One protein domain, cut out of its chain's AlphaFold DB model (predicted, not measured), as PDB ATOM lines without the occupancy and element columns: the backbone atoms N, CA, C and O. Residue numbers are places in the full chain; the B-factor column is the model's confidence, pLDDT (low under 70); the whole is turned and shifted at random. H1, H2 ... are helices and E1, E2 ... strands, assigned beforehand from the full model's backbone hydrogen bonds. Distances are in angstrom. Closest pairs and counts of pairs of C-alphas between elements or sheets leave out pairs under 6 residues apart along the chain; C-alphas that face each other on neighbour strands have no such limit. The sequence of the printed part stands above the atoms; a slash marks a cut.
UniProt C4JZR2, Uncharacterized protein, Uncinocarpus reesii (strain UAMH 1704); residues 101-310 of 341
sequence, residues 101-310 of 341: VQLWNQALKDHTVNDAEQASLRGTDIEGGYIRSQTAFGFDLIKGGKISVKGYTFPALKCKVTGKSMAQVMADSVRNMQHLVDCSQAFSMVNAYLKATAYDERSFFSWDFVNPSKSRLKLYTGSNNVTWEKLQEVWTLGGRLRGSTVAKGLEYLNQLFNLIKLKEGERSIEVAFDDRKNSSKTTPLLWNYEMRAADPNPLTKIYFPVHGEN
ATOM      1  N   VAL A 101     148.212 146.118 108.616       96.88
ATOM      2  CA  VAL A 101     148.920 145.203 107.705       96.88
ATOM      3  C   VAL A 101     148.002 144.390 106.787       96.88
ATOM      4  O   VAL A 101     148.494 143.561 106.031       96.88
ATOM      5  N   GLN A 102     146.680 144.577 106.825       98.06
ATOM      6  CA  GLN A 102     145.740 143.720 106.085       98.06
ATOM      7  C   GLN A 102     145.981 143.765 104.571       98.06
ATOM      8  O   GLN A 102     146.105 142.715 103.942       98.06
ATOM      9  N   LEU A 103     146.137 144.969 104.004       97.75
ATOM     10  CA  LEU A 103     146.493 145.134 102.588       97.75
ATOM     11  C   LEU A 103     147.861 144.529 102.272       97.75
ATOM     12  O   LEU A 103     148.020 143.905 101.230       97.75
ATOM     13  N   TRP A 104     148.824 144.642 103.191       97.88
ATOM     14  CA  TRP A 104     150.147 144.047 103.021       97.88
ATOM     15  C   TRP A 104     150.099 142.526 102.964       97.88
ATOM     16  O   TRP A 104     150.629 141.932 102.029       97.88
ATOM     17  N   ASN A 105     149.390 141.891 103.891       98.06
ATOM     18  CA  ASN A 105     149.243 140.440 103.907       98.06
ATOM     19  C   ASN A 105     148.540 139.918 102.648       98.06
ATOM     20  O   ASN A 105     148.895 138.846 102.160       98.06
ATOM     21  N   GLN A 106     147.561 140.657 102.116       98.12
ATOM     22  CA  GLN A 106     146.908 140.293 100.859       98.12
ATOM     23  C   GLN A 106     147.847 140.492  99.658       98.12
ATOM     24  O   GLN A 106     148.019 139.574  98.860       98.12
ATOM     25  N   ALA A 107     148.529 141.635  99.575       97.62
ATOM     26  CA  ALA A 107     149.450 141.951  98.485       97.62
ATOM     27  C   ALA A 107     150.627 140.970  98.404       97.62
ATOM     28  O   ALA A 107     151.037 140.599  97.309       97.62
ATOM     29  N   LEU A 108     151.149 140.499  99.545       97.62
ATOM     30  CA  LEU A 108     152.193 139.475  99.560       97.62
ATOM     31  C   LEU A 108     151.737 138.179  98.884       97.62
ATOM     32  O   LEU A 108     152.474 137.631  98.066       97.62
ATOM     33  N   LYS A 109     150.518 137.711  99.173       97.38
ATOM     34  CA  LYS A 109     149.966 136.495  98.553       97.38
ATOM     35  C   LYS A 109     149.806 136.655  97.042       97.38
ATOM     36  O   LYS A 109     150.111 135.729  96.292       97.38
ATOM     37  N   ASP A 110     149.341 137.827  96.616       97.56
ATOM     38  CA  ASP A 110     149.021 138.092  95.215       97.56
ATOM     39  C   ASP A 110     150.275 138.363  94.366       97.56
ATOM     40  O   ASP A 110     150.312 137.971  93.201       97.56
ATOM     41  N   HIS A 111     151.299 139.020  94.923       97.38
ATOM     42  CA  HIS A 111     152.405 139.595  94.143       97.38
ATOM     43  C   HIS A 111     153.778 138.976  94.394       97.38
ATOM     44  O   HIS A 111     154.704 139.283  93.646       97.38
ATOM     45  N   THR A 112     153.942 138.137  95.420       96.19
ATOM     46  CA  THR A 112     155.241 137.522  95.731       96.19
ATOM     47  C   THR A 112     155.240 136.022  95.468       96.19
ATOM     48  O   THR A 112     154.191 135.366  95.485       96.19
ATOM     49  N   VAL A 113     156.421 135.486  95.166       94.25
ATOM     50  CA  VAL A 113     156.622 134.048  95.001       94.25
ATOM     51  C   VAL A 113     156.552 133.364  96.362       94.25
ATOM     52  O   VAL A 113     157.222 133.779  97.308       94.25
ATOM     53  N   ASN A 114     155.719 132.334  96.460       94.50
ATOM     54  CA  ASN A 114     155.666 131.455  97.623       94.50
ATOM     55  C   ASN A 114     156.785 130.397  97.566       94.50
ATOM     56  O   ASN A 114     157.508 130.296  96.575       94.50
ATOM     57  N   ASP A 115     156.907 129.579  98.611       93.19
ATOM     58  CA  ASP A 115     157.983 128.584  98.725       93.19
ATOM     59  C   ASP A 115     157.991 127.560  97.575       93.19
ATOM     60  O   ASP A 115     159.057 127.175  97.089       93.19
ATOM     61  N   ALA A 116     156.815 127.138  97.099       92.94
ATOM     62  CA  ALA A 116     156.697 126.185  95.994       92.94
ATOM     63  C   ALA A 116     157.114 126.815  94.653       92.94
ATOM     64  O   ALA A 116     157.878 126.224  93.888       92.94
ATOM     65  N   GLU A 117     156.676 128.047  94.389       93.00
ATOM     66  CA  GLU A 117     157.074 128.825  93.211       93.00
ATOM     67  C   GLU A 117     158.578 129.141  93.242       93.00
ATOM     68  O   GLU A 117     159.268 129.002  92.233       93.00
ATOM     69  N   GLN A 118     159.125 129.486  94.409       90.06
ATOM     70  CA  GLN A 118     160.561 129.687  94.595       90.06
ATOM     71  C   GLN A 118     161.355 128.399  94.339       90.06
ATOM     72  O   GLN A 118     162.425 128.451  93.731       90.06
ATOM     73  N   ALA A 119     160.850 127.241  94.774       88.62
ATOM     74  CA  ALA A 119     161.481 125.956  94.485       88.62
ATOM     75  C   ALA A 119     161.521 125.673  92.976       88.62
ATOM     76  O   ALA A 119     162.546 125.205  92.483       88.62
ATOM     77  N   SER A 120     160.461 126.031  92.243       86.62
ATOM     78  CA  SER A 120     160.391 125.856  90.785       86.62
ATOM     79  C   SER A 120     161.401 126.715  90.011       86.62
ATOM     80  O   SER A 120     161.811 126.355  88.913       86.62
ATOM     81  N   LEU A 121     161.859 127.820  90.608       82.81
ATOM     82  CA  LEU A 121     162.859 128.719  90.028       82.81
ATOM     83  C   LEU A 121     164.312 128.263  90.241       82.81
ATOM     84  O   LEU A 121     165.232 128.879  89.695       82.81
ATOM     85  N   ARG A 122     164.567 127.221  91.045       81.38
ATOM     86  CA  ARG A 122     165.938 126.766  91.327       81.38
ATOM     87  C   ARG A 122     166.629 126.305  90.042       81.38
ATOM     88  O   ARG A 122     166.108 125.469  89.318       81.38
ATOM     89  N   GLY A 123     167.821 126.842  89.777       74.75
ATOM     90  CA  GLY A 123     168.605 126.513  88.580       74.75
ATOM     91  C   GLY A 123     168.131 127.195  87.292       74.75
ATOM     92  O   GLY A 123     168.771 127.023  86.262       74.75
ATOM     93  N   THR A 124     167.058 127.992  87.341       76.31
ATOM     94  CA  THR A 124     166.641 128.826  86.208       76.31
ATOM     95  C   THR A 124     167.417 130.136  86.239       76.31
ATOM     96  O   THR A 124     167.427 130.819  87.268       76.31
ATOM     97  N   ASP A 125     168.035 130.522  85.120       72.19
ATOM     98  CA  ASP A 125     168.545 131.885  84.997       72.19
ATOM     99  C   ASP A 125     167.367 132.842  84.817       72.19
ATOM    100  O   ASP A 125     166.671 132.886  83.798       72.19
ATOM    101  N   ILE A 126     167.085 133.584  85.878       68.81
ATOM    102  CA  ILE A 126     166.082 134.629  85.849       68.81
ATOM    103  C   ILE A 126     166.771 135.856  85.252       68.81
ATOM    104  O   ILE A 126     167.259 136.711  85.995       68.81
ATOM    105  N   GLU A 127     166.811 135.919  83.918       59.97
ATOM    106  CA  GLU A 127     167.256 137.112  83.189       59.97
ATOM    107  C   GLU A 127     166.576 138.368  83.768       59.97
ATOM    108  O   GLU A 127     165.366 138.375  84.019       59.97
ATOM    109  N   GLY A 128     167.369 139.418  84.013       57.31
ATOM    110  CA  GLY A 128     166.907 140.712  84.522       57.31
ATOM    111  C   GLY A 128     167.052 140.895  86.039       57.31
ATOM    112  O   GLY A 128     166.080 140.812  86.784       57.31
ATOM    113  N   GLY A 129     168.255 141.245  86.518       56.91
ATOM    114  CA  GLY A 129     168.562 141.429  87.951       56.91
ATOM    115  C   GLY A 129     167.642 142.388  88.739       56.91
ATOM    116  O   GLY A 129     167.589 142.309  89.963       56.91
ATOM    117  N   TYR A 130     166.884 143.241  88.050       60.16
ATOM    118  CA  TYR A 130     165.917 144.233  88.563       60.16
ATOM    119  C   TYR A 130     164.553 143.643  88.936       60.16
ATOM    120  O   TYR A 130     163.711 144.360  89.459       60.16
ATOM    121  N   ILE A 131     164.289 142.364  88.654       67.62
ATOM    122  CA  ILE A 131     162.991 141.744  88.980       67.62
ATOM    123  C   ILE A 131     163.015 140.982  90.310       67.62
ATOM    124  O   ILE A 131     162.030 140.355  90.691       67.62
ATOM    125  N   ARG A 132     164.150 141.010  91.023       83.06
ATOM    126  CA  ARG A 132     164.349 140.239  92.260       83.06
ATOM    127  C   ARG A 132     163.812 140.933  93.508       83.06
ATOM    128  O   ARG A 132     163.503 140.255  94.485       83.06
ATOM    129  N   SER A 133     163.702 142.262  93.511       91.25
ATOM    130  CA  SER A 133     162.971 142.941  94.585       91.25
ATOM    131  C   SER A 133     161.497 142.625  94.425       91.25
ATOM    132  O   SER A 133     160.919 142.960  93.403       91.25
ATOM    133  N   GLN A 134     160.892 142.011  95.435       94.56
ATOM    134  CA  GLN A 134     159.457 141.722  95.432       94.56
ATOM    135  C   GLN A 134     158.669 142.716  96.278       94.56
ATOM    136  O   GLN A 134     157.481 142.914  96.044       94.56
ATOM    137  N   THR A 135     159.333 143.376  97.230       96.25
ATOM    138  CA  THR A 135     158.714 144.354  98.123       96.25
ATOM    139  C   THR A 135     159.654 145.499  98.465       96.25
ATOM    140  O   THR A 135     160.872 145.320  98.478       96.25
ATOM    141  N   ALA A 136     159.088 146.648  98.825       96.31
ATOM    142  CA  ALA A 136     159.817 147.760  99.428       96.31
ATOM    143  C   ALA A 136     158.925 148.548 100.400       96.31
ATOM    144  O   ALA A 136     157.702 148.384 100.410       96.31
ATOM    145  N   PHE A 137     159.545 149.430 101.185       96.50
ATOM    146  CA  PHE A 137     158.858 150.354 102.084       96.50
ATOM    147  C   PHE A 137     159.210 151.802 101.758       96.50
ATOM    148  O   PHE A 137     160.333 152.107 101.362       96.50
ATOM    149  N   GLY A 138     158.249 152.696 101.970       95.25
ATOM    150  CA  GLY A 138     158.463 154.139 101.998       95.25
ATOM    151  C   GLY A 138     158.063 154.698 103.356       95.25
ATOM    152  O   GLY A 138     157.056 154.274 103.921       95.25
ATOM    153  N   PHE A 139     158.834 155.655 103.860       94.94
ATOM    154  CA  PHE A 139     158.581 156.313 105.138       94.94
ATOM    155  C   PHE A 139     158.459 157.813 104.900       94.94
ATOM    156  O   PHE A 139     159.448 158.485 104.614       94.94
ATOM    157  N   ASP A 140     157.241 158.336 105.007       92.44
ATOM    158  CA  ASP A 140     157.023 159.776 105.012       92.44
ATOM    159  C   ASP A 140     157.313 160.274 106.431       92.44
ATOM    160  O   ASP A 140     156.557 159.991 107.364       92.44
ATOM    161  N   LEU A 141     158.413 161.006 106.583       91.94
ATOM    162  CA  LEU A 141     158.721 161.753 107.797       91.94
ATOM    163  C   LEU A 141     157.886 163.033 107.742       91.94
ATOM    164  O   LEU A 141     158.006 163.799 106.789       91.94
ATOM    165  N   ILE A 142     156.981 163.226 108.693       89.06
ATOM    166  CA  ILE A 142     156.038 164.351 108.717       89.06
ATOM    167  C   ILE A 142     156.466 165.264 109.861       89.06
ATOM    168  O   ILE A 142     156.835 164.771 110.917       89.06
ATOM    169  N   LYS A 143     156.429 166.592 109.727       85.38
ATOM    170  CA  LYS A 143     156.728 167.449 110.894       85.38
ATOM    171  C   LYS A 143     155.832 167.056 112.099       85.38
ATOM    172  O   LYS A 143     154.807 166.388 111.947       85.38
ATOM    173  N   GLY A 144     156.216 167.422 113.306       84.75
ATOM    174  CA  GLY A 144     155.562 166.995 114.534       84.75
ATOM    175  C   GLY A 144     155.779 165.520 114.884       84.75
ATOM    176  O   GLY A 144     154.917 164.943 115.534       84.75
ATOM    177  N   GLY A 145     156.885 164.902 114.455       81.69
ATOM    178  CA  GLY A 145     157.279 163.560 114.917       81.69
ATOM    179  C   GLY A 145     156.351 162.418 114.470       81.69
ATOM    180  O   GLY A 145     156.203 161.406 115.152       81.69
ATOM    181  N   LYS A 146     155.669 162.558 113.326       87.19
ATOM    182  CA  LYS A 146     154.807 161.504 112.764       87.19
ATOM    183  C   LYS A 146     155.473 160.800 111.591       87.19
ATOM    184  O   LYS A 146     156.039 161.438 110.710       87.19
ATOM    185  N   ILE A 147     155.312 159.481 111.531       90.38
ATOM    186  CA  ILE A 147     155.734 158.662 110.391       90.38
ATOM    187  C   ILE A 147     154.503 158.049 109.738       90.38
ATOM    188  O   ILE A 147     153.690 157.419 110.413       90.38
ATOM    189  N   SER A 148     154.380 158.198 108.421       91.50
ATOM    190  CA  SER A 148     153.452 157.397 107.618       91.50
ATOM    191  C   SER A 148     154.235 156.367 106.811       91.50
ATOM    192  O   SER A 148     155.260 156.689 106.211       91.50
ATOM    193  N   VAL A 149     153.765 155.120 106.813       94.81
ATOM    194  CA  VAL A 149     154.433 154.008 106.125       94.81
ATOM    195  C   VAL A 149     153.660 153.638 104.871       94.81
ATOM    196  O   VAL A 149     152.431 153.529 104.892       94.81
ATOM    197  N   LYS A 150     154.396 153.391 103.792       95.56
ATOM    198  CA  LYS A 150     153.890 152.884 102.518       95.56
ATOM    199  C   LYS A 150     154.514 151.541 102.199       95.56
ATOM    200  O   LYS A 150     155.709 151.352 102.423       95.56
ATOM    201  N   GLY A 151     153.710 150.634 101.666       96.75
ATOM    202  CA  GLY A 151     154.160 149.349 101.139       96.75
ATOM    203  C   GLY A 151     154.200 149.387  99.622       96.75
ATOM    204  O   GLY A 151     153.363 150.049  99.012       96.75
ATOM    205  N   TYR A 152     155.159 148.679  99.037       98.12
ATOM    206  CA  TYR A 152     155.281 148.461  97.600       98.12
ATOM    207  C   TYR A 152     155.473 146.970  97.338       98.12
ATOM    208  O   TYR A 152     156.209 146.316  98.080       98.12
ATOM    209  N   THR A 153     154.871 146.451  96.270       97.75
ATOM    210  CA  THR A 153     155.072 145.069  95.799       97.75
ATOM    211  C   THR A 153     155.288 145.035  94.300       97.75
ATOM    212  O   THR A 153     154.486 145.627  93.582       97.75
ATOM    213  N   PHE A 154     156.294 144.291  93.840       95.94
ATOM    214  CA  PHE A 154     156.715 144.198  92.441       95.94
ATOM    215  C   PHE A 154     156.397 142.798  91.873       95.94
ATOM    216  O   PHE A 154     157.153 141.853  92.096       95.94
ATOM    217  N   PRO A 155     155.285 142.637  91.134       95.69
ATOM    218  CA  PRO A 155     154.771 141.325  90.733       95.69
ATOM    219  C   PRO A 155     155.446 140.708  89.501       95.69
ATOM    220  O   PRO A 155     155.008 139.652  89.048       95.69
ATOM    221  N   ALA A 156     156.493 141.313  88.935       92.56
ATOM    222  CA  ALA A 156     157.126 140.822  87.705       92.56
ATOM    223  C   ALA A 156     157.594 139.358  87.829       92.56
ATOM    224  O   ALA A 156     157.322 138.534  86.956       92.56
ATOM    225  N   LEU A 157     158.218 138.997  88.958       91.56
ATOM    226  CA  LEU A 157     158.635 137.615  89.198       91.56
ATOM    227  C   LEU A 157     157.436 136.667  89.359       91.56
ATOM    228  O   LEU A 157     157.457 135.552  88.843       91.56
ATOM    229  N   LYS A 158     156.361 137.129  90.009       94.38
ATOM    230  CA  LYS A 158     155.110 136.376  90.140       94.38
ATOM    231  C   LYS A 158     154.452 136.110  88.783       94.38
ATOM    232  O   LYS A 158     153.985 134.999  88.537       94.38
ATOM    233  N   CYS A 159     154.455 137.093  87.883       93.62
ATOM    234  CA  CYS A 159     153.986 136.925  86.506       93.62
ATOM    235  C   CYS A 159     154.806 135.841  85.790       93.62
ATOM    236  O   CYS A 159     154.233 134.920  85.213       93.62
ATOM    237  N   LYS A 160     156.139 135.889  85.921       89.69
ATOM    238  CA  LYS A 160     157.054 134.918  85.301       89.69
ATOM    239  C   LYS A 160     156.805 133.478  85.768       89.69
ATOM    240  O   LYS A 160     156.746 132.591  84.926       89.69
ATOM    241  N   VAL A 161     156.633 133.237  87.072       91.06
ATOM    242  CA  VAL A 161     156.430 131.865  87.594       91.06
ATOM    243  C   VAL A 161     155.033 131.311  87.336       91.06
ATOM    244  O   VAL A 161     154.871 130.107  87.182       91.06
ATOM    245  N   THR A 162     154.014 132.172  87.307       93.44
ATOM    246  CA  THR A 162     152.619 131.732  87.133       93.44
ATOM    247  C   THR A 162     152.163 131.728  85.676       93.44
ATOM    248  O   THR A 162     151.095 131.198  85.380       93.44
ATOM    249  N   GLY A 163     152.916 132.364  84.774       93.06
ATOM    250  CA  GLY A 163     152.515 132.589  83.383       93.06
ATOM    251  C   GLY A 163     151.373 133.601  83.214       93.06
ATOM    252  O   GLY A 163     150.890 133.800  82.100       93.06
ATOM    253  N   LYS A 164     150.915 134.248  84.294       96.19
ATOM    254  CA  LYS A 164     149.891 135.294  84.222       96.19
ATOM    255  C   LYS A 164     150.484 136.580  83.658       96.19
ATOM    256  O   LYS A 164     151.567 137.004  84.057       96.19
ATOM    257  N   SER A 165     149.728 137.251  82.794       96.38
ATOM    258  CA  SER A 165     150.062 138.607  82.353       96.38
ATOM    259  C   SER A 165     149.971 139.609  83.506       96.38
ATOM    260  O   SER A 165     149.184 139.437  84.444       96.38
ATOM    261  N   MET A 166     150.706 140.716  83.387       96.31
ATOM    262  CA  MET A 166     150.650 141.806  84.363       96.31
ATOM    263  C   MET A 166     149.218 142.331  84.559       96.31
ATOM    264  O   MET A 166     148.770 142.531  85.685       96.31
ATOM    265  N   ALA A 167     148.452 142.470  83.472       97.19
ATOM    266  CA  ALA A 167     147.055 142.899  83.527       97.19
ATOM    267  C   ALA A 167     146.163 141.938  84.340       97.19
ATOM    268  O   ALA A 167     145.295 142.391  85.088       97.19
ATOM    269  N   GLN A 168     146.377 140.621  84.215       97.81
ATOM    270  CA  GLN A 168     145.653 139.613  84.998       97.81
ATOM    271  C   GLN A 168     146.016 139.698  86.480       97.81
ATOM    272  O   GLN A 168     145.111 139.752  87.307       97.81
ATOM    273  N   VAL A 169     147.308 139.777  86.822       98.00
ATOM    274  CA  VAL A 169     147.750 139.890  88.225       98.00
ATOM    275  C   VAL A 169     147.181 141.146  88.888       98.00
ATOM    276  O   VAL A 169     146.637 141.067  89.988       98.00
ATOM    277  N   MET A 170     147.217 142.290  88.197       97.75
ATOM    278  CA  MET A 170     146.670 143.549  88.713       97.75
ATOM    279  C   MET A 170     145.153 143.471  88.946       97.75
ATOM    280  O   MET A 170     144.662 143.908  89.986       97.75
ATOM    281  N   ALA A 171     144.404 142.901  87.995       98.25
ATOM    282  CA  ALA A 171     142.953 142.755  88.114       98.25
ATOM    283  C   ALA A 171     142.547 141.755  89.206       98.25
ATOM    284  O   ALA A 171     141.604 142.017  89.956       98.25
ATOM    285  N   ASP A 172     143.268 140.638  89.315       98.50
ATOM    286  CA  ASP A 172     143.071 139.648  90.371       98.50
ATOM    287  C   ASP A 172     143.309 140.275  91.750       98.50
ATOM    288  O   ASP A 172     142.483 140.097  92.645       98.50
ATOM    289  N   SER A 173     144.376 141.065  91.907       98.12
ATOM    290  CA  SER A 173     144.703 141.705  93.182       98.12
ATOM    291  C   SER A 173     143.651 142.721  93.625       98.12
ATOM    292  O   SER A 173     143.193 142.667  94.766       98.12
ATOM    293  N   VAL A 174     143.180 143.597  92.727       98.19
ATOM    294  CA  VAL A 174     142.119 144.565  93.068       98.19
ATOM    295  C   VAL A 174     140.833 143.853  93.483       98.19
ATOM    296  O   VAL A 174     140.210 144.247  94.466       98.19
ATOM    297  N   ARG A 175     140.461 142.768  92.794       98.50
ATOM    298  CA  ARG A 175     139.304 141.949  93.177       98.50
ATOM    299  C   ARG A 175     139.498 141.303  94.552       98.50
ATOM    300  O   ARG A 175     138.596 141.360  95.381       98.50
ATOM    301  N   ASN A 176     140.673 140.736  94.822       98.38
ATOM    302  CA  ASN A 176     140.981 140.116  96.112       98.38
ATOM    303  C   ASN A 176     140.998 141.143  97.260       98.38
ATOM    304  O   ASN A 176     140.588 140.827  98.374       98.38
ATOM    305  N   MET A 177     141.426 142.380  96.996       97.62
ATOM    306  CA  MET A 177     141.473 143.475  97.974       97.62
ATOM    307  C   MET A 177     140.161 144.257  98.103       97.62
ATOM    308  O   MET A 177     140.059 145.085  99.006       97.62
ATOM    309  N   GLN A 178     139.152 143.999  97.265       97.06
ATOM    310  CA  GLN A 178     137.924 144.801  97.210       97.06
ATOM    311  C   GLN A 178     137.204 144.891  98.566       97.06
ATOM    312  O   GLN A 178     136.719 145.951  98.944       97.06
ATOM    313  N   HIS A 179     137.197 143.800  99.337       96.88
ATOM    314  CA  HIS A 179     136.596 143.758 100.676       96.88
ATOM    315  C   HIS A 179     137.338 144.613 101.725       96.88
ATOM    316  O   HIS A 179     136.793 144.888 102.791       96.88
ATOM    317  N   LEU A 180     138.581 145.016 101.442       97.00
ATOM    318  CA  LEU A 180     139.402 145.886 102.287       97.00
ATOM    319  C   LEU A 180     139.355 147.339 101.793       97.00
ATOM    320  O   LEU A 180     139.231 148.266 102.591       97.00
ATOM    321  N   VAL A 181     139.472 147.532 100.478       96.44
ATOM    322  CA  VAL A 181     139.473 148.833  99.805       96.44
ATOM    323  C   VAL A 181     138.786 148.709  98.445       96.44
ATOM    324  O   VAL A 181     139.365 148.219  97.475       96.44
ATOM    325  N   ASP A 182     137.538 149.167  98.353       97.12
ATOM    326  CA  ASP A 182     136.803 149.109  97.088       97.12
ATOM    327  C   ASP A 182     137.127 150.314  96.197       97.12
ATOM    328  O   ASP A 182     136.481 151.360  96.256       97.12
ATOM    329  N   CYS A 183     138.148 150.147  95.359       97.31
ATOM    330  CA  CYS A 183     138.527 151.090  94.306       97.31
ATOM    331  C   CYS A 183     138.185 150.573  92.896       97.31
ATOM    332  O   CYS A 183     138.762 151.026  91.904       97.31
ATOM    333  N   SER A 184     137.259 149.613  92.793       96.81
ATOM    334  CA  SER A 184     136.959 148.880  91.554       96.81
ATOM    335  C   SER A 184     136.540 149.789  90.392       96.81
ATOM    336  O   SER A 184     136.960 149.567  89.255       96.81
ATOM    337  N   GLN A 185     135.771 150.848  90.664       97.12
ATOM    338  CA  GLN A 185     135.321 151.794  89.641       97.12
ATOM    339  C   GLN A 185     136.482 152.596  89.033       97.12
ATOM    340  O   GLN A 185     136.635 152.614  87.810       97.12
ATOM    341  N   ALA A 186     137.337 153.199  89.868       98.38
ATOM    342  CA  ALA A 186     138.535 153.902  89.405       98.38
ATOM    343  C   ALA A 186     139.500 152.945  88.688       98.38
ATOM    344  O   ALA A 186     140.018 153.262  87.615       98.38
ATOM    345  N   PHE A 187     139.683 151.736  89.229       98.50
ATOM    346  CA  PHE A 187     140.519 150.716  88.605       98.50
ATOM    347  C   PHE A 187     139.993 150.283  87.236       98.50
ATOM    348  O   PHE A 187     140.792 150.086  86.327       98.50
ATOM    349  N   SER A 188     138.676 150.171  87.044       98.31
ATOM    350  CA  SER A 188     138.090 149.830  85.741       98.31
ATOM    351  C   SER A 188     138.495 150.838  84.658       98.31
ATOM    352  O   SER A 188     138.925 150.440  83.573       98.31
ATOM    353  N   MET A 189     138.469 152.138  84.979       98.44
ATOM    354  CA  MET A 189     138.931 153.198  84.075       98.44
ATOM    355  C   MET A 189     140.428 153.066  83.754       98.44
ATOM    356  O   MET A 189     140.808 153.109  82.581       98.44
ATOM    357  N   VAL A 190     141.265 152.869  84.779       98.56
ATOM    358  CA  VAL A 190     142.721 152.678  84.633       98.56
ATOM    359  C   VAL A 190     143.032 151.442  83.786       98.56
ATOM    360  O   VAL A 190     143.797 151.519  82.829       98.56
ATOM    361  N   ASN A 191     142.408 150.309  84.099       98.31
ATOM    362  CA  ASN A 191     142.614 149.031  83.425       98.31
ATOM    363  C   ASN A 191     142.175 149.089  81.958       98.31
ATOM    364  O   ASN A 191     142.889 148.609  81.082       98.31
ATOM    365  N   ALA A 192     141.038 149.727  81.661       98.25
ATOM    366  CA  ALA A 192     140.583 149.927  80.287       98.25
ATOM    367  C   ALA A 192     141.551 150.799  79.471       98.25
ATOM    368  O   ALA A 192     141.778 150.521  78.295       98.25
ATOM    369  N   TYR A 193     142.128 151.840  80.081       98.38
ATOM    370  CA  TYR A 193     143.160 152.658  79.443       98.38
ATOM    371  C   TYR A 193     144.431 151.845  79.159       98.38
ATOM    372  O   TYR A 193     144.855 151.778  78.009       98.38
ATOM    373  N   LEU A 194     144.989 151.171  80.168       97.62
ATOM    374  CA  LEU A 194     146.242 150.420  80.031       97.62
ATOM    375  C   LEU A 194     146.120 149.214  79.088       97.62
ATOM    376  O   LEU A 194     147.066 148.900  78.374       97.62
ATOM    377  N   LYS A 195     144.953 148.556  79.018       96.44
ATOM    378  CA  LYS A 195     144.693 147.511  78.010       96.44
ATOM    379  C   LYS A 195     144.659 148.053  76.583       96.44
ATOM    380  O   LYS A 195     144.995 147.318  75.663       96.44
ATOM    381  N   ALA A 196     144.210 149.294  76.397       96.25
ATOM    382  CA  ALA A 196     144.110 149.913  75.081       96.25
ATOM    383  C   ALA A 196     145.453 150.462  74.575       96.25
ATOM    384  O   ALA A 196     145.618 150.605  73.368       96.25
ATOM    385  N   THR A 197     146.384 150.792  75.476       92.94
ATOM    386  CA  THR A 197     147.691 151.360  75.124       92.94
ATOM    387  C   THR A 197     148.806 150.328  75.266       92.94
ATOM    388  O   THR A 197     149.327 149.869  74.255       92.94
ATOM    389  N   ALA A 198     149.156 149.953  76.495       89.00
ATOM    390  CA  ALA A 198     149.980 148.802  76.862       89.00
ATOM    391  C   ALA A 198     150.110 148.730  78.394       89.00
ATOM    392  O   ALA A 198     150.248 149.752  79.069       89.00
ATOM    393  N   TYR A 199     150.150 147.514  78.942       89.00
ATOM    394  CA  TYR A 199     150.624 147.284  80.307       89.00
ATOM    395  C   TYR A 199     152.146 147.131  80.298       89.00
ATOM    396  O   TYR A 199     152.654 146.196  79.687       89.00
ATOM    397  N   ASP A 200     152.871 147.990  81.018       91.62
ATOM    398  CA  ASP A 200     154.299 147.761  81.272       91.62
ATOM    399  C   ASP A 200     154.465 146.515  82.161       91.62
ATOM    400  O   ASP A 200     153.828 146.403  83.216       91.62
ATOM    401  N   GLU A 201     155.333 145.585  81.771       90.12
ATOM    402  CA  GLU A 201     155.650 144.365  82.531       90.12
ATOM    403  C   GLU A 201     156.323 144.648  83.881       90.12
ATOM    404  O   GLU A 201     156.427 143.769  84.735       90.12
ATOM    405  N   ARG A 202     156.757 145.890  84.103       88.56
ATOM    406  CA  ARG A 202     157.338 146.375  85.358       88.56
ATOM    407  C   ARG A 202     156.314 147.088  86.236       88.56
ATOM    408  O   ARG A 202     156.705 147.686  87.234       88.56
ATOM    409  N   SER A 203     155.028 147.063  85.880       95.56
ATOM    410  CA  SER A 203     153.978 147.701  86.679       95.56
ATOM    411  C   SER A 203     153.904 147.102  88.088       95.56
ATOM    412  O   SER A 203     154.124 145.906  88.284       95.56
ATOM    413  N   PHE A 204     153.585 147.925  89.086       97.06
ATOM    414  CA  PHE A 204     153.579 147.521  90.493       97.06
ATOM    415  C   PHE A 204     152.542 148.294  91.314       97.06
ATOM    416  O   PHE A 204     152.030 149.323  90.876       97.06
ATOM    417  N   PHE A 205     152.238 147.808  92.519       97.94
ATOM    418  CA  PHE A 205     151.312 148.473  93.440       97.94
ATOM    419  C   PHE A 205     152.031 149.090  94.637       97.94
ATOM    420  O   PHE A 205     153.020 148.543  95.130       97.94
ATOM    421  N   SER A 206     151.474 150.194  95.142       98.25
ATOM    422  CA  SER A 206     151.751 150.700  96.486       98.25
ATOM    423  C   SER A 206     150.477 151.027  97.261       98.25
ATOM    424  O   SER A 206     149.443 151.315  96.662       98.25
ATOM    425  N   TRP A 207     150.571 151.083  98.587       98.06
ATOM    426  CA  TRP A 207     149.480 151.512  99.474       98.06
ATOM    427  C   TRP A 207     150.014 152.098 100.782       98.06
ATOM    428  O   TRP A 207     151.210 152.023 101.065       98.06
ATOM    429  N   ASP A 208     149.124 152.675 101.589       96.56
ATOM    430  CA  ASP A 208     149.443 153.204 102.916       96.56
ATOM    431  C   ASP A 208     149.090 152.179 104.008       96.56
ATOM    432  O   ASP A 208     148.022 151.558 103.958       96.56
ATOM    433  N   PHE A 209     149.945 152.037 105.026       96.50
ATOM    434  CA  PHE A 209     149.688 151.211 106.215       96.50
ATOM    435  C   PHE A 209     148.747 151.927 107.190       96.50
ATOM    436  O   PHE A 209     149.132 152.327 108.284       96.50
ATOM    437  N   VAL A 210     147.501 152.104 106.772       95.69
ATOM    438  CA  VAL A 210     146.404 152.674 107.562       95.69
ATOM    439  C   VAL A 210     145.190 151.753 107.476       95.69
ATOM    440  O   VAL A 210     145.220 150.768 106.738       95.69
ATOM    441  N   ASN A 211     144.106 152.061 108.201       96.19
ATOM    442  CA  ASN A 211     142.833 151.353 108.023       96.19
ATOM    443  C   ASN A 211     142.517 151.209 106.514       96.19
ATOM    444  O   ASN A 211     142.486 152.238 105.834       96.19
ATOM    445  N   PRO A 212     142.288 149.986 105.989       96.12
ATOM    446  CA  PRO A 212     142.205 149.760 104.549       96.12
ATOM    447  C   PRO A 212     141.192 150.640 103.811       96.12
ATOM    448  O   PRO A 212     141.517 151.166 102.751       96.12
ATOM    449  N   SER A 213     140.039 150.925 104.425       94.69
ATOM    450  CA  SER A 213     139.010 151.821 103.865       94.69
ATOM    451  C   SER A 213     139.491 153.262 103.622       94.69
ATOM    452  O   SER A 213     138.900 153.991 102.831       94.69
ATOM    453  N   LYS A 214     140.565 153.680 104.303       95.94
ATOM    454  CA  LYS A 214     141.215 154.993 104.168       95.94
ATOM    455  C   LYS A 214     142.524 154.931 103.377       95.94
ATOM    456  O   LYS A 214     143.134 155.977 103.148       95.94
ATOM    457  N   SER A 215     142.989 153.734 103.018       96.62
ATOM    458  CA  SER A 215     144.221 153.561 102.251       96.62
ATOM    459  C   SER A 215     144.006 153.939 100.789       96.62
ATOM    460  O   SER A 215     142.879 154.000 100.290       96.62
ATOM    461  N   ARG A 216     145.106 154.222 100.096       97.06
ATOM    462  CA  ARG A 216     145.104 154.634  98.693       97.06
ATOM    463  C   ARG A 216     145.932 153.634  97.906       97.06
ATOM    464  O   ARG A 216     147.148 153.578  98.089       97.06
ATOM    465  N   LEU A 217     145.287 152.864  97.039       98.19
ATOM    466  CA  LEU A 217     145.973 151.903  96.184       98.19
ATOM    467  C   LEU A 217     146.521 152.632  94.957       98.19
ATOM    468  O   LEU A 217     145.784 153.339  94.277       98.19
ATOM    469  N   LYS A 218     147.814 152.489  94.668       98.62
ATOM    470  CA  LYS A 218     148.476 153.204  93.568       98.62
ATOM    471  C   LYS A 218     149.075 152.223  92.585       98.62
ATOM    472  O   LYS A 218     149.993 151.496  92.958       98.62
ATOM    473  N   LEU A 219     148.577 152.221  91.353       98.62
ATOM    474  CA  LEU A 219     149.148 151.427  90.266       98.62
ATOM    475  C   LEU A 219     150.236 152.250  89.587       98.62
ATOM    476  O   LEU A 219     149.929 153.263  88.964       98.62
ATOM    477  N   TYR A 220     151.483 151.815  89.720       98.31
ATOM    478  CA  TYR A 220     152.638 152.376  89.030       98.31
ATOM    479  C   TYR A 220     152.879 151.639  87.725       98.31
ATOM    480  O   TYR A 220     152.789 150.413  87.676       98.31
ATOM    481  N   THR A 221     153.215 152.383  86.680       97.31
ATOM    482  CA  THR A 221     153.552 151.837  85.364       97.31
ATOM    483  C   THR A 221     154.448 152.828  84.607       97.31
ATOM    484  O   THR A 221     154.858 153.850  85.173       97.31
ATOM    485  N   GLY A 222     154.802 152.519  83.362       95.62
ATOM    486  CA  GLY A 222     155.797 153.276  82.619       95.62
ATOM    487  C   GLY A 222     155.697 153.164  81.104       95.62
ATOM    488  O   GLY A 222     154.907 152.407  80.550       95.62
ATOM    489  N   SER A 223     156.507 153.981  80.436       95.25
ATOM    490  CA  SER A 223     156.666 154.012  78.985       95.25
ATOM    491  C   SER A 223     158.065 154.504  78.640       95.25
ATOM    492  O   SER A 223     158.611 155.394  79.295       95.25
ATOM    493  N   ASN A 224     158.638 153.952  77.578       95.06
ATOM    494  CA  ASN A 224     159.907 154.420  77.031       95.06
ATOM    495  C   ASN A 224     159.730 155.683  76.162       95.06
ATOM    496  O   ASN A 224     160.685 156.431  75.968       95.06
ATOM    497  N   ASN A 225     158.507 155.976  75.711       96.06
ATOM    498  CA  ASN A 225     158.166 157.223  75.033       96.06
ATOM    499  C   ASN A 225     158.103 158.388  76.041       96.06
ATOM    500  O   ASN A 225     157.231 158.401  76.915       96.06
ATOM    501  N   VAL A 226     159.011 159.358  75.903       96.88
ATOM    502  CA  VAL A 226     159.053 160.597  76.693       96.88
ATOM    503  C   VAL A 226     158.740 161.768  75.764       96.88
ATOM    504  O   VAL A 226     159.641 162.358  75.179       96.88
ATOM    505  N   THR A 227     157.461 162.092  75.603       97.88
ATOM    506  CA  THR A 227     156.976 163.199  74.758       97.88
ATOM    507  C   THR A 227     155.863 163.956  75.464       97.88
ATOM    508  O   THR A 227     155.203 163.408  76.358       97.88
ATOM    509  N   TRP A 228     155.625 165.203  75.058       98.19
ATOM    510  CA  TRP A 228     154.473 165.962  75.538       98.19
ATOM    511  C   TRP A 228     153.145 165.233  75.278       98.19
ATOM    512  O   TRP A 228     152.319 165.117  76.185       98.19
ATOM    513  N   GLU A 229     152.970 164.645  74.095       98.19
ATOM    514  CA  GLU A 229     151.763 163.900  73.730       98.19
ATOM    515  C   GLU A 229     151.541 162.716  74.677       98.19
ATOM    516  O   GLU A 229     150.427 162.504  75.165       98.19
ATOM    517  N   LYS A 230     152.609 161.976  75.011       98.06
ATOM    518  CA  LYS A 230     152.520 160.870  75.973       98.06
ATOM    519  C   LYS A 230     152.152 161.366  77.372       98.06
ATOM    520  O   LYS A 230     151.355 160.722  78.050       98.06
ATOM    521  N   LEU A 231     152.684 162.508  77.808       98.38
ATOM    522  CA  LEU A 231     152.327 163.110  79.097       98.38
ATOM    523  C   LEU A 231     150.846 163.504  79.146       98.38
ATOM    524  O   LEU A 231     150.174 163.194  80.131       98.38
ATOM    525  N   GLN A 232     150.318 164.128  78.089       98.38
ATOM    526  CA  GLN A 232     148.897 164.482  77.983       98.38
ATOM    527  C   GLN A 232     147.995 163.243  77.987       98.38
ATOM    528  O   GLN A 232     146.981 163.204  78.696       98.38
ATOM    529  N   GLU A 233     148.372 162.220  77.220       98.31
ATOM    530  CA  GLU A 233     147.675 160.937  77.160       98.31
ATOM    531  C   GLU A 233     147.608 160.290  78.549       98.31
ATOM    532  O   GLU A 233     146.520 159.989  79.038       98.31
ATOM    533  N   VAL A 234     148.752 160.149  79.225       98.12
ATOM    534  CA  VAL A 234     148.851 159.542  80.558       98.12
ATOM    535  C   VAL A 234     148.060 160.333  81.595       98.12
ATOM    536  O   VAL A 234     147.321 159.735  82.383       98.12
ATOM    537  N   TRP A 235     148.190 161.665  81.590       98.62
ATOM    538  CA  TRP A 235     147.532 162.557  82.546       98.62
ATOM    539  C   TRP A 235     146.009 162.423  82.511       98.62
ATOM    540  O   TRP A 235     145.358 162.426  83.558       98.62
ATOM    541  N   THR A 236     145.455 162.258  81.310       98.38
ATOM    542  CA  THR A 236     144.010 162.202  81.047       98.38
ATOM    543  C   THR A 236     143.470 160.781  80.868       98.38
ATOM    544  O   THR A 236     142.285 160.611  80.580       98.38
ATOM    545  N   LEU A 237     144.313 159.750  81.014       98.31
ATOM    546  CA  LEU A 237     143.985 158.353  80.707       98.31
ATOM    547  C   LEU A 237     143.404 158.202  79.284       98.31
ATOM    548  O   LEU A 237     142.367 157.563  79.066       98.31
ATOM    549  N   GLY A 238     144.033 158.858  78.307       97.31
ATOM    550  CA  GLY A 238     143.558 158.941  76.925       97.31
ATOM    551  C   GLY A 238     142.214 159.666  76.808       97.31
ATOM    552  O   GLY A 238     141.310 159.187  76.127       97.31
ATOM    553  N   GLY A 239     142.038 160.768  77.540       97.50
ATOM    554  CA  GLY A 239     140.812 161.573  77.545       97.50
ATOM    555  C   GLY A 239     139.632 161.000  78.345       97.50
ATOM    556  O   GLY A 239     138.538 161.576  78.279       97.50
ATOM    557  N   ARG A 240     139.823 159.899  79.086       97.69
ATOM    558  CA  ARG A 240     138.804 159.287  79.966       97.69
ATOM    559  C   ARG A 240     138.607 160.077  81.259       97.69
ATOM    560  O   ARG A 240     137.477 160.223  81.712       97.69
ATOM    561  N   LEU A 241     139.692 160.603  81.826       97.38
ATOM    562  CA  LEU A 241     139.674 161.428  83.030       97.38
ATOM    563  C   LEU A 241     139.589 162.908  82.644       97.38
ATOM    564  O   LEU A 241     140.408 163.417  81.877       97.38
ATOM    565  N   ARG A 242     138.577 163.599  83.174       95.94
ATOM    566  CA  ARG A 242     138.252 164.994  82.846       95.94
ATOM    567  C   ARG A 242     137.872 165.768  84.105       95.94
ATOM    568  O   ARG A 242     137.486 165.182  85.110       95.94
ATOM    569  N   GLY A 243     137.956 167.092  84.033       96.12
ATOM    570  CA  GLY A 243     137.563 167.995  85.114       96.12
ATOM    571  C   GLY A 243     138.461 169.224  85.183       96.12
ATOM    572  O   GLY A 243     139.553 169.238  84.615       96.12
ATOM    573  N   SER A 244     138.018 170.253  85.903       97.00
ATOM    574  CA  SER A 244     138.773 171.504  86.064       97.00
ATOM    575  C   SER A 244     140.136 171.280  86.725       97.00
ATOM    576  O   SER A 244     141.139 171.804  86.250       97.00
ATOM    577  N   THR A 245     140.205 170.433  87.756       95.31
ATOM    578  CA  THR A 245     141.468 170.054  88.413       95.31
ATOM    579  C   THR A 245     142.422 169.342  87.455       95.31
ATOM    580  O   THR A 245     143.621 169.613  87.466       95.31
ATOM    581  N   VAL A 246     141.899 168.462  86.594       97.56
ATOM    582  CA  VAL A 246     142.694 167.725  85.599       97.56
ATOM    583  C   VAL A 246     143.261 168.693  84.566       97.56
ATOM    584  O   VAL A 246     144.462 168.658  84.305       97.56
ATOM    585  N   ALA A 247     142.427 169.594  84.037       98.12
ATOM    586  CA  ALA A 247     142.846 170.622  83.087       98.12
ATOM    587  C   ALA A 247     143.914 171.544  83.694       98.12
ATOM    588  O   ALA A 247     144.972 171.741  83.100       98.12
ATOM    589  N   LYS A 248     143.693 172.022  84.926       97.50
ATOM    590  CA  LYS A 248     144.652 172.896  85.604       97.50
ATOM    591  C   LYS A 248     145.981 172.202  85.886       97.50
ATOM    592  O   LYS A 248     147.045 172.787  85.708       97.50
ATOM    593  N   GLY A 249     145.929 170.943  86.313       97.25
ATOM    594  CA  GLY A 249     147.128 170.142  86.515       97.25
ATOM    595  C   GLY A 249     147.897 169.896  85.216       97.25
ATOM    596  O   GLY A 249     149.124 169.928  85.234       97.25
ATOM    597  N   LEU A 250     147.198 169.744  84.085       97.94
ATOM    598  CA  LEU A 250     147.835 169.601  82.776       97.94
ATOM    599  C   LEU A 250     148.550 170.888  82.340       97.94
ATOM    600  O   LEU A 250     149.649 170.812  81.796       97.94
ATOM    601  N   GLU A 251     147.985 172.066  82.629       98.19
ATOM    602  CA  GLU A 251     148.671 173.349  82.408       98.19
ATOM    603  C   GLU A 251     149.990 173.423  83.188       98.19
ATOM    604  O   GLU A 251     151.026 173.789  82.631       98.19
ATOM    605  N   TYR A 252     149.974 173.049  84.472       97.94
ATOM    606  CA  TYR A 252     151.183 173.014  85.298       97.94
ATOM    607  C   TYR A 252     152.191 171.971  84.818       97.94
ATOM    608  O   TYR A 252     153.390 172.252  84.803       97.94
ATOM    609  N   LEU A 253     151.721 170.801  84.379       98.25
ATOM    610  CA  LEU A 253     152.576 169.770  83.799       98.25
ATOM    611  C   LEU A 253     153.280 170.283  82.536       98.25
ATOM    612  O   LEU A 253     154.488 170.097  82.411       98.25
ATOM    613  N   ASN A 254     152.555 170.980  81.652       98.25
ATOM    614  CA  ASN A 254     153.119 171.594  80.449       98.25
ATOM    615  C   ASN A 254     154.191 172.631  80.793       98.25
ATOM    616  O   ASN A 254     155.280 172.632  80.224       98.25
ATOM    617  N   GLN A 255     153.891 173.526  81.738       98.25
ATOM    618  CA  GLN A 255     154.840 174.551  82.171       98.25
ATOM    619  C   GLN A 255     156.115 173.911  82.720       98.25
ATOM    620  O   GLN A 255     157.208 174.269  82.291       98.25
ATOM    621  N   LEU A 256     155.987 172.929  83.618       98.38
ATOM    622  CA  LEU A 256     157.141 172.249  84.193       98.38
ATOM    623  C   LEU A 256     157.961 171.516  83.124       98.38
ATOM    624  O   LEU A 256     159.178 171.682  83.101       98.38
ATOM    625  N   PHE A 257     157.315 170.764  82.226       97.94
ATOM    626  CA  PHE A 257     157.984 170.017  81.156       97.94
ATOM    627  C   PHE A 257     158.840 170.926  80.258       97.94
ATOM    628  O   PHE A 257     160.019 170.644  80.031       97.94
ATOM    629  N   ASN A 258     158.289 172.073  79.853       98.06
ATOM    630  CA  ASN A 258     158.996 173.069  79.046       98.06
ATOM    631  C   ASN A 258     160.186 173.712  79.781       98.06
ATOM    632  O   ASN A 258     161.187 174.064  79.156       98.06
ATOM    633  N   LEU A 259     160.099 173.874  81.105       98.50
ATOM    634  CA  LEU A 259     161.155 174.500  81.905       98.50
ATOM    635  C   LEU A 259     162.329 173.556  82.179       98.50
ATOM    636  O   LEU A 259     163.477 173.998  82.154       98.50
ATOM    637  N   ILE A 260     162.062 172.270  82.434       97.81
ATOM    638  CA  ILE A 260     163.120 171.281  82.709       97.81
ATOM    639  C   ILE A 260     163.860 170.832  81.441       97.81
ATOM    640  O   ILE A 260     164.992 170.353  81.540       97.81
ATOM    641  N   LYS A 261     163.251 171.031  80.260       95.81
ATOM    642  CA  LYS A 261     163.854 170.806  78.933       95.81
ATOM    643  C   LYS A 261     164.437 169.399  78.764       95.81
ATOM    644  O   LYS A 261     165.579 169.233  78.332       95.81
ATOM    645  N   LEU A 262     163.663 168.383  79.139       94.56
ATOM    646  CA  LEU A 262     164.052 166.997  78.889       94.56
ATOM    647  C   LEU A 262     164.102 166.718  77.390       94.56
ATOM    648  O   LEU A 262     163.280 167.228  76.632       94.56
ATOM    649  N   LYS A 263     165.038 165.864  76.969       92.44
ATOM    650  CA  LYS A 263     165.070 165.393  75.586       92.44
ATOM    651  C   LYS A 263     163.821 164.564  75.288       92.44
ATOM    652  O   LYS A 263     163.574 163.551  75.946       92.44
ATOM    653  N   GLU A 264     163.061 164.966  74.283       95.38
ATOM    654  CA  GLU A 264     161.891 164.208  73.849       95.38
ATOM    655  C   GLU A 264     162.269 163.015  72.967       95.38
ATOM    656  O   GLU A 264     163.320 163.000  72.316       95.38
ATOM    657  N   GLY A 265     161.388 162.019  72.943       95.88
ATOM    658  CA  GLY A 265     161.435 160.891  72.023       95.88
ATOM    659  C   GLY A 265     161.389 159.527  72.701       95.88
ATOM    660  O   GLY A 265     161.278 159.393  73.925       95.88
ATOM    661  N   GLU A 266     161.480 158.499  71.862       95.56
ATOM    662  CA  GLU A 266     161.568 157.111  72.296       95.56
ATOM    663  C   GLU A 266     162.942 156.843  72.921       95.56
ATOM    664  O   GLU A 266     163.992 157.076  72.313       95.56
ATOM    665  N   ARG A 267     162.942 156.368  74.165       92.00
ATOM    666  CA  ARG A 267     164.156 156.085  74.921       92.00
ATOM    667  C   ARG A 267     164.562 154.620  74.738       92.00
ATOM    668  O   ARG A 267     163.808 153.710  75.064       92.00
ATOM    669  N   SER A 268     165.797 154.377  74.299       88.94
ATOM    670  CA  SER A 268     166.376 153.028  74.288       88.94
ATOM    671  C   SER A 268     166.812 152.636  75.703       88.94
ATOM    672  O   SER A 268     167.883 153.041  76.167       88.94
ATOM    673  N   ILE A 269     165.965 151.889  76.416       85.12
ATOM    674  CA  ILE A 269     166.203 151.529  77.818       85.12
ATOM    675  C   ILE A 269     167.015 150.237  77.943       85.12
ATOM    676  O   ILE A 269     166.498 149.138  77.769       85.12
ATOM    677  N   GLU A 270     168.276 150.421  78.340       81.12
ATOM    678  CA  GLU A 270     169.127 149.461  79.050       81.12
ATOM    679  C   GLU A 270     168.455 148.981  80.345       81.12
ATOM    680  O   GLU A 270     168.497 149.706  81.351       81.12
ATOM    681  N   VAL A 271     167.823 147.801  80.383       76.31
ATOM    682  CA  VAL A 271     167.476 147.213  81.681       76.31
ATOM    683  C   VAL A 271     168.787 146.731  82.297       76.31
ATOM    684  O   VAL A 271     169.240 145.635  81.993       76.31
ATOM    685  N   ALA A 272     169.412 147.607  83.087       78.69
ATOM    686  CA  ALA A 272     170.692 147.459  83.780       78.69
ATOM    687  C   ALA A 272     170.702 148.341  85.041       78.69
ATOM    688  O   ALA A 272     169.938 149.303  85.145       78.69
ATOM    689  N   PHE A 273     171.554 148.022  86.014       85.19
ATOM    690  CA  PHE A 273     171.827 148.931  87.128       85.19
ATOM    691  C   PHE A 273     172.976 149.867  86.753       85.19
ATOM    692  O   PHE A 273     173.939 149.433  86.121       85.19
ATOM    693  N   ASP A 274     172.924 151.108  87.224       84.88
ATOM    694  CA  ASP A 274     173.994 152.076  87.025       84.88
ATOM    695  C   ASP A 274     175.166 151.825  87.980       84.88
ATOM    696  O   ASP A 274     175.135 152.160  89.167       84.88
ATOM    697  N   ASP A 275     176.212 151.201  87.444       80.31
ATOM    698  CA  ASP A 275     177.483 150.932  88.116       80.31
ATOM    699  C   ASP A 275     178.522 152.053  87.941       80.31
ATOM    700  O   ASP A 275     179.669 151.912  88.376       80.31
ATOM    701  N   ARG A 276     178.114 153.183  87.344       76.31
ATOM    702  CA  ARG A 276     178.922 154.376  87.062       76.31
ATOM    703  C   ARG A 276     180.069 154.171  86.078       76.31
ATOM    704  O   ARG A 276     180.854 155.103  85.905       76.31
ATOM    705  N   LYS A 277     180.210 152.993  85.463       65.81
ATOM    706  CA  LYS A 277     181.382 152.691  84.634       65.81
ATOM    707  C   LYS A 277     181.094 152.610  83.149       65.81
ATOM    708  O   LYS A 277     182.014 152.974  82.437       65.81
ATOM    709  N   ASN A 278     179.896 152.205  82.702       62.56
ATOM    710  CA  ASN A 278     179.483 152.214  81.278       62.56
ATOM    711  C   ASN A 278     177.977 151.916  81.046       62.56
ATOM    712  O   ASN A 278     177.595 151.452  79.976       62.56
ATOM    713  N   SER A 279     177.106 152.141  82.034       64.25
ATOM    714  CA  SER A 279     175.681 151.789  81.921       64.25
ATOM    715  C   SER A 279     174.857 152.831  81.141       64.25
ATOM    716  O   SER A 279     175.159 154.031  81.171       64.25
ATOM    717  N   SER A 280     173.778 152.395  80.472       69.75
ATOM    718  CA  SER A 280     172.774 153.328  79.952       69.75
ATOM    719  C   SER A 280     172.143 154.106  81.106       69.75
ATOM    720  O   SER A 280     171.477 153.550  81.983       69.75
ATOM    721  N   LYS A 281     172.319 155.428  81.072       80.06
ATOM    722  CA  LYS A 281     171.700 156.358  82.025       80.06
ATOM    723  C   LYS A 281     170.266 156.708  81.644       80.06
ATOM    724  O   LYS A 281     169.617 157.480  82.336       80.06
ATOM    725  N   THR A 282     169.767 156.160  80.542       86.12
ATOM    726  CA  THR A 282     168.430 156.472  80.053       86.12
ATOM    727  C   THR A 282     167.387 155.769  80.913       86.12
ATOM    728  O   THR A 282     167.469 154.559  81.129       86.12
ATOM    729  N   THR A 283     166.390 156.510  81.394       89.62
ATOM    730  CA  THR A 283     165.289 155.970  82.199       89.62
ATOM    731  C   THR A 283     163.931 156.207  81.536       89.62
ATOM    732  O   THR A 283     163.771 157.171  80.785       89.62
ATOM    733  N   PRO A 284     162.956 155.304  81.756       92.56
ATOM    734  CA  PRO A 284     161.617 155.457  81.201       92.56
ATOM    735  C   PRO A 284     160.834 156.542  81.942       92.56
ATOM    736  O   PRO A 284     161.079 156.811  83.122       92.56
ATOM    737  N   LEU A 285     159.826 157.103  81.277       96.25
ATOM    738  CA  LEU A 285     158.772 157.853  81.946       96.25
ATOM    739  C   LEU A 285     158.010 156.906  82.875       96.25
ATOM    740  O   LEU A 285     157.586 155.834  82.443       96.25
ATOM    741  N   LEU A 286     157.798 157.313  84.127       96.50
ATOM    742  CA  LEU A 286     156.983 156.568  85.084       96.50
ATOM    743  C   LEU A 286     155.812 157.421  85.558       96.50
ATOM    744  O   LEU A 286     155.885 158.649  85.622       96.50
ATOM    745  N   TRP A 287     154.723 156.769  85.937       98.31
ATOM    746  CA  TRP A 287     153.594 157.422  86.587       98.31
ATOM    747  C   TRP A 287     152.871 156.459  87.516       98.31
ATOM    748  O   TRP A 287     153.092 155.249  87.471       98.31
ATOM    749  N   ASN A 288     152.000 156.999  88.365       98.56
ATOM    750  CA  ASN A 288     150.982 156.196  89.025       98.56
ATOM    751  C   ASN A 288     149.584 156.786  88.891       98.56
ATOM    752  O   ASN A 288     149.415 157.991  88.692       98.56
ATOM    753  N   TYR A 289     148.608 155.897  89.057       98.56
ATOM    754  CA  TYR A 289     147.211 156.222  89.289       98.56
ATOM    755  C   TYR A 289     146.855 155.857  90.725       98.56
ATOM    756  O   TYR A 289     146.818 154.680  91.086       98.56
ATOM    757  N   GLU A 290     146.626 156.871  91.552       98.56
ATOM    758  CA  GLU A 290     146.167 156.717  92.926       98.56
ATOM    759  C   GLU A 290     144.643 156.565  92.948       98.56
ATOM    760  O   GLU A 290     143.918 157.427  92.458       98.56
ATOM    761  N   MET A 291     144.166 155.472  93.533       98.44
ATOM    762  CA  MET A 291     142.763 155.075  93.581       98.44
ATOM    763  C   MET A 291     142.330 154.921  95.039       98.44
ATOM    764  O   MET A 291     143.086 154.426  95.882       98.44
ATOM    765  N   ARG A 292     141.115 155.370  95.351       97.44
ATOM    766  CA  ARG A 292     140.590 155.437  96.719       97.44
ATOM    767  C   ARG A 292     139.220 154.783  96.792       97.44
ATOM    768  O   ARG A 292     138.519 154.707  95.786       97.44
ATOM    769  N   ALA A 293     138.838 154.340  97.986       96.19
ATOM    770  CA  ALA A 293     137.484 153.862  98.213       96.19
ATOM    771  C   ALA A 293     136.463 154.977  97.942       96.19
ATOM    772  O   ALA A 293     136.675 156.116  98.361       96.19
ATOM    773  N   ALA A 294     135.370 154.634  97.255       90.88
ATOM    774  CA  ALA A 294     134.263 155.536  96.910       90.88
ATOM    775  C   ALA A 294     134.612 156.757  96.025       90.88
ATOM    776  O   ALA A 294     133.738 157.589  95.784       90.88
ATOM    777  N   ASP A 295     135.841 156.862  95.506       95.56
ATOM    778  CA  ASP A 295     136.202 157.865  94.500       95.56
ATOM    779  C   ASP A 295     136.289 157.195  93.120       95.56
ATOM    780  O   ASP A 295     137.162 156.347  92.907       95.56
ATOM    781  N   PRO A 296     135.397 157.528  92.170       96.25
ATOM    782  CA  PRO A 296     135.428 156.940  90.835       96.25
ATOM    783  C   PRO A 296     136.598 157.447  89.983       96.25
ATOM    784  O   PRO A 296     136.888 156.853  88.944       96.25
ATOM    785  N   ASN A 297     137.250 158.542  90.385       97.12
ATOM    786  CA  ASN A 297     138.270 159.210  89.591       97.12
ATOM    787  C   ASN A 297     139.666 158.954  90.178       97.12
ATOM    788  O   ASN A 297     139.951 159.380  91.299       97.12
ATOM    789  N   PRO A 298     140.578 158.296  89.441       97.75
ATOM    790  CA  PRO A 298     141.959 158.179  89.885       97.75
ATOM    791  C   PRO A 298     142.670 159.540  89.860       97.75
ATOM    792  O   PRO A 298     142.357 160.415  89.052       97.75
ATOM    793  N   LEU A 299     143.694 159.693  90.701       97.62
ATOM    794  CA  LEU A 299     144.622 160.825  90.649       97.62
ATOM    795  C   LEU A 299     145.921 160.411  89.959       97.62
ATOM    796  O   LEU A 299     146.609 159.495  90.413       97.62
ATOM    797  N   THR A 300     146.280 161.114  88.888       98.31
ATOM    798  CA  THR A 300     147.512 160.854  88.137       98.31
ATOM    799  C   THR A 300     148.711 161.565  88.766       98.31
ATOM    800  O   THR A 300     148.637 162.742  89.124       98.31
ATOM    801  N   LYS A 301     149.850 160.873  88.861       98.12
ATOM    802  CA  LYS A 301     151.143 161.458  89.243       98.12
ATOM    803  C   LYS A 301     152.238 161.021  88.282       98.12
ATOM    804  O   LYS A 301     152.487 159.829  88.160       98.12
ATOM    805  N   ILE A 302     152.925 161.988  87.677       98.00
ATOM    806  CA  ILE A 302     154.050 161.770  86.760       98.00
ATOM    807  C   ILE A 302     155.386 161.818  87.512       98.00
ATOM    808  O   ILE A 302     155.568 162.640  88.410       98.00
ATOM    809  N   TYR A 303     156.327 160.973  87.099       97.50
ATOM    810  CA  TYR A 303     157.728 160.982  87.504       97.50
ATOM    811  C   TYR A 303     158.583 161.224  86.260       97.50
ATOM    812  O   TYR A 303     158.703 160.360  85.390       97.50
ATOM    813  N   PHE A 304     159.164 162.418  86.168       97.44
ATOM    814  CA  PHE A 304     160.032 162.784  85.056       97.44
ATOM    815  C   PHE A 304     161.363 162.009  85.107       97.44
ATOM    816  O   PHE A 304     162.008 161.990  86.162       97.44
ATOM    817  N   PRO A 305     161.806 161.396  83.993       95.12
ATOM    818  CA  PRO A 305     163.067 160.662  83.933       95.12
ATOM    819  C   PRO A 305     164.252 161.629  83.847       95.12
ATOM    820  O   PRO A 305     164.690 162.002  82.766       95.12
ATOM    821  N   VAL A 306     164.755 162.065  85.004       94.50
ATOM    822  CA  VAL A 306     165.868 163.035  85.089       94.50
ATOM    823  C   VAL A 306     167.238 162.378  85.291       94.50
ATOM    824  O   VAL A 306     168.264 163.040  85.195       94.50
ATOM    825  N   HIS A 307     167.285 161.075  85.578       91.31
ATOM    826  CA  HIS A 307     168.555 160.360  85.707       91.31
ATOM    827  C   HIS A 307     169.317 160.391  84.374       91.31
ATOM    828  O   HIS A 307     168.746 160.081  83.334       91.31
ATOM    829  N   GLY A 308     170.594 160.776  84.417       89.25
ATOM    830  CA  GLY A 308     171.432 160.926  83.224       89.25
ATOM    831  C   GLY A 308     171.295 162.265  82.500       89.25
ATOM    832  O   GLY A 308     172.120 162.556  81.635       89.25
ATOM    833  N   GLU A 309     170.306 163.081  82.859       92.62
ATOM    834  CA  GLU A 309     170.124 164.429  82.324       92.62
ATOM    835  C   GLU A 309     171.029 165.429  83.065       92.62
ATOM    836  O   GLU A 309     171.661 165.115  84.077       92.62
ATOM    837  N   ASN A 310     171.129 166.658  82.555       94.88
ATOM    838  CA  ASN A 310     171.911 167.698  83.219       94.88
ATOM    839  C   ASN A 310     171.180 168.204  84.474       94.88
ATOM    840  O   ASN A 310     170.215 168.966  84.367       94.88
TER     841      ASN A 310
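AT A GLANCE: This is residues 101 to 310 of the 341 residues of an uncharacterized protein of Uncinocarpus reesii (strain UAMH 1704) (UniProt C4JZR2). One six-stranded antiparallel sheet, strongly twisted and curled like part of a barrel, has H1, H4, H5 and H6 covering one face in a helical layer. H7 packs on H6 beside the E6 edge, while at the other end of the helical layer H3 meets H4 at a corner and H2 lies out beyond it, near H3. The printed part has 210 residues, with seven named helices and six named strands along the chain as H1 H2 E1 E2 H3 H4 H5 E3 E4 H6 H7 E5 E6; the sheet's order is E1 E2 E3 E4 E5 E6, and the class is mixed, helices and strands. It is compact, with a radius of gyration of the C-alphas of 17.9 A, and spans 50 by 47 by 43 A.

IN THESE COORDINATES: H1, residues 102 to 111, begins at C-alpha 102 (145.740, 143.720, 106.085), and H2 is residues 115 to 120. E1, residues 135 to 142, spans 22.8 A and E2, residues 146 to 153, 23.6 A. H3 is residues 156 to 162, H4 residues 166 to 177, and H5, residues 184 to 197, spans 19.8 A. E3 is residues 204 to 208, and E4, residues 216 to 223, spans 22.9 A. H6 is residues 228 to 236, and H7, residues 244 to 260, spans 24.6 A. E5, residues 285 to 292, spans 23.6 A, and E6, residues 299 to 303, ends at C-alpha 303 (157.728, 160.982, 87.504).

HOW THE PARTS SIT: Across the sheet, pairs within hydrogen-bond range are N 140 and O 148, 2.8 A, in the hairpin E1 and E2; N 151 and O 207, 2.9 A, between E2 and E3; N 218 and O 206, 2.8 A, in the hairpin E3 and E4; N 291 and O 217, 2.8 A, between E4 and E5; and N 303 and O 286, 2.8 A, in the hairpin E5 and E6. H1 and H5 are on the same face, at heights over the sheet of 9.3 A and 10.7 A. H6 is over E5 and E6 at a height of 9.4 A. H4, the hub, touches H1 at Ser 173 and Asp 110, their closest C-alphas, 6.0 A apart. H4 and H5 form a helical hairpin, at a shallow tilt of 1 degrees, opposite ways; their closest C-alphas, Val 174 and Ser 184, are 6.9 A apart. H3 and H4 only just touch, with 3 pairs of C-alphas within 8 A, and only at the corner. H2 is close to H3 but not clearly touching: their closest C-alphas, Glu 117 and Val 161, are 6.4 A apart. H6 and H7 form a helical hairpin, with the closest C-alphas, Trp 235 and Leu 250, 7.1 A apart; H7 only grazes the sheet. Each O i to N i+4 pair is within hydrogen-bond range in H2 to H7, and 5 of 6 in H1.

THE WHOLE: The C-alphas farthest apart, of Gly 123 and Ser 244, are 54.0 A apart. The printed part has no cut. The long links are H2 to E1 and H7 to E5. Mean pLDDT of the printed part is 93.0; residues 126 to 131 and 277 to 280 are under 70.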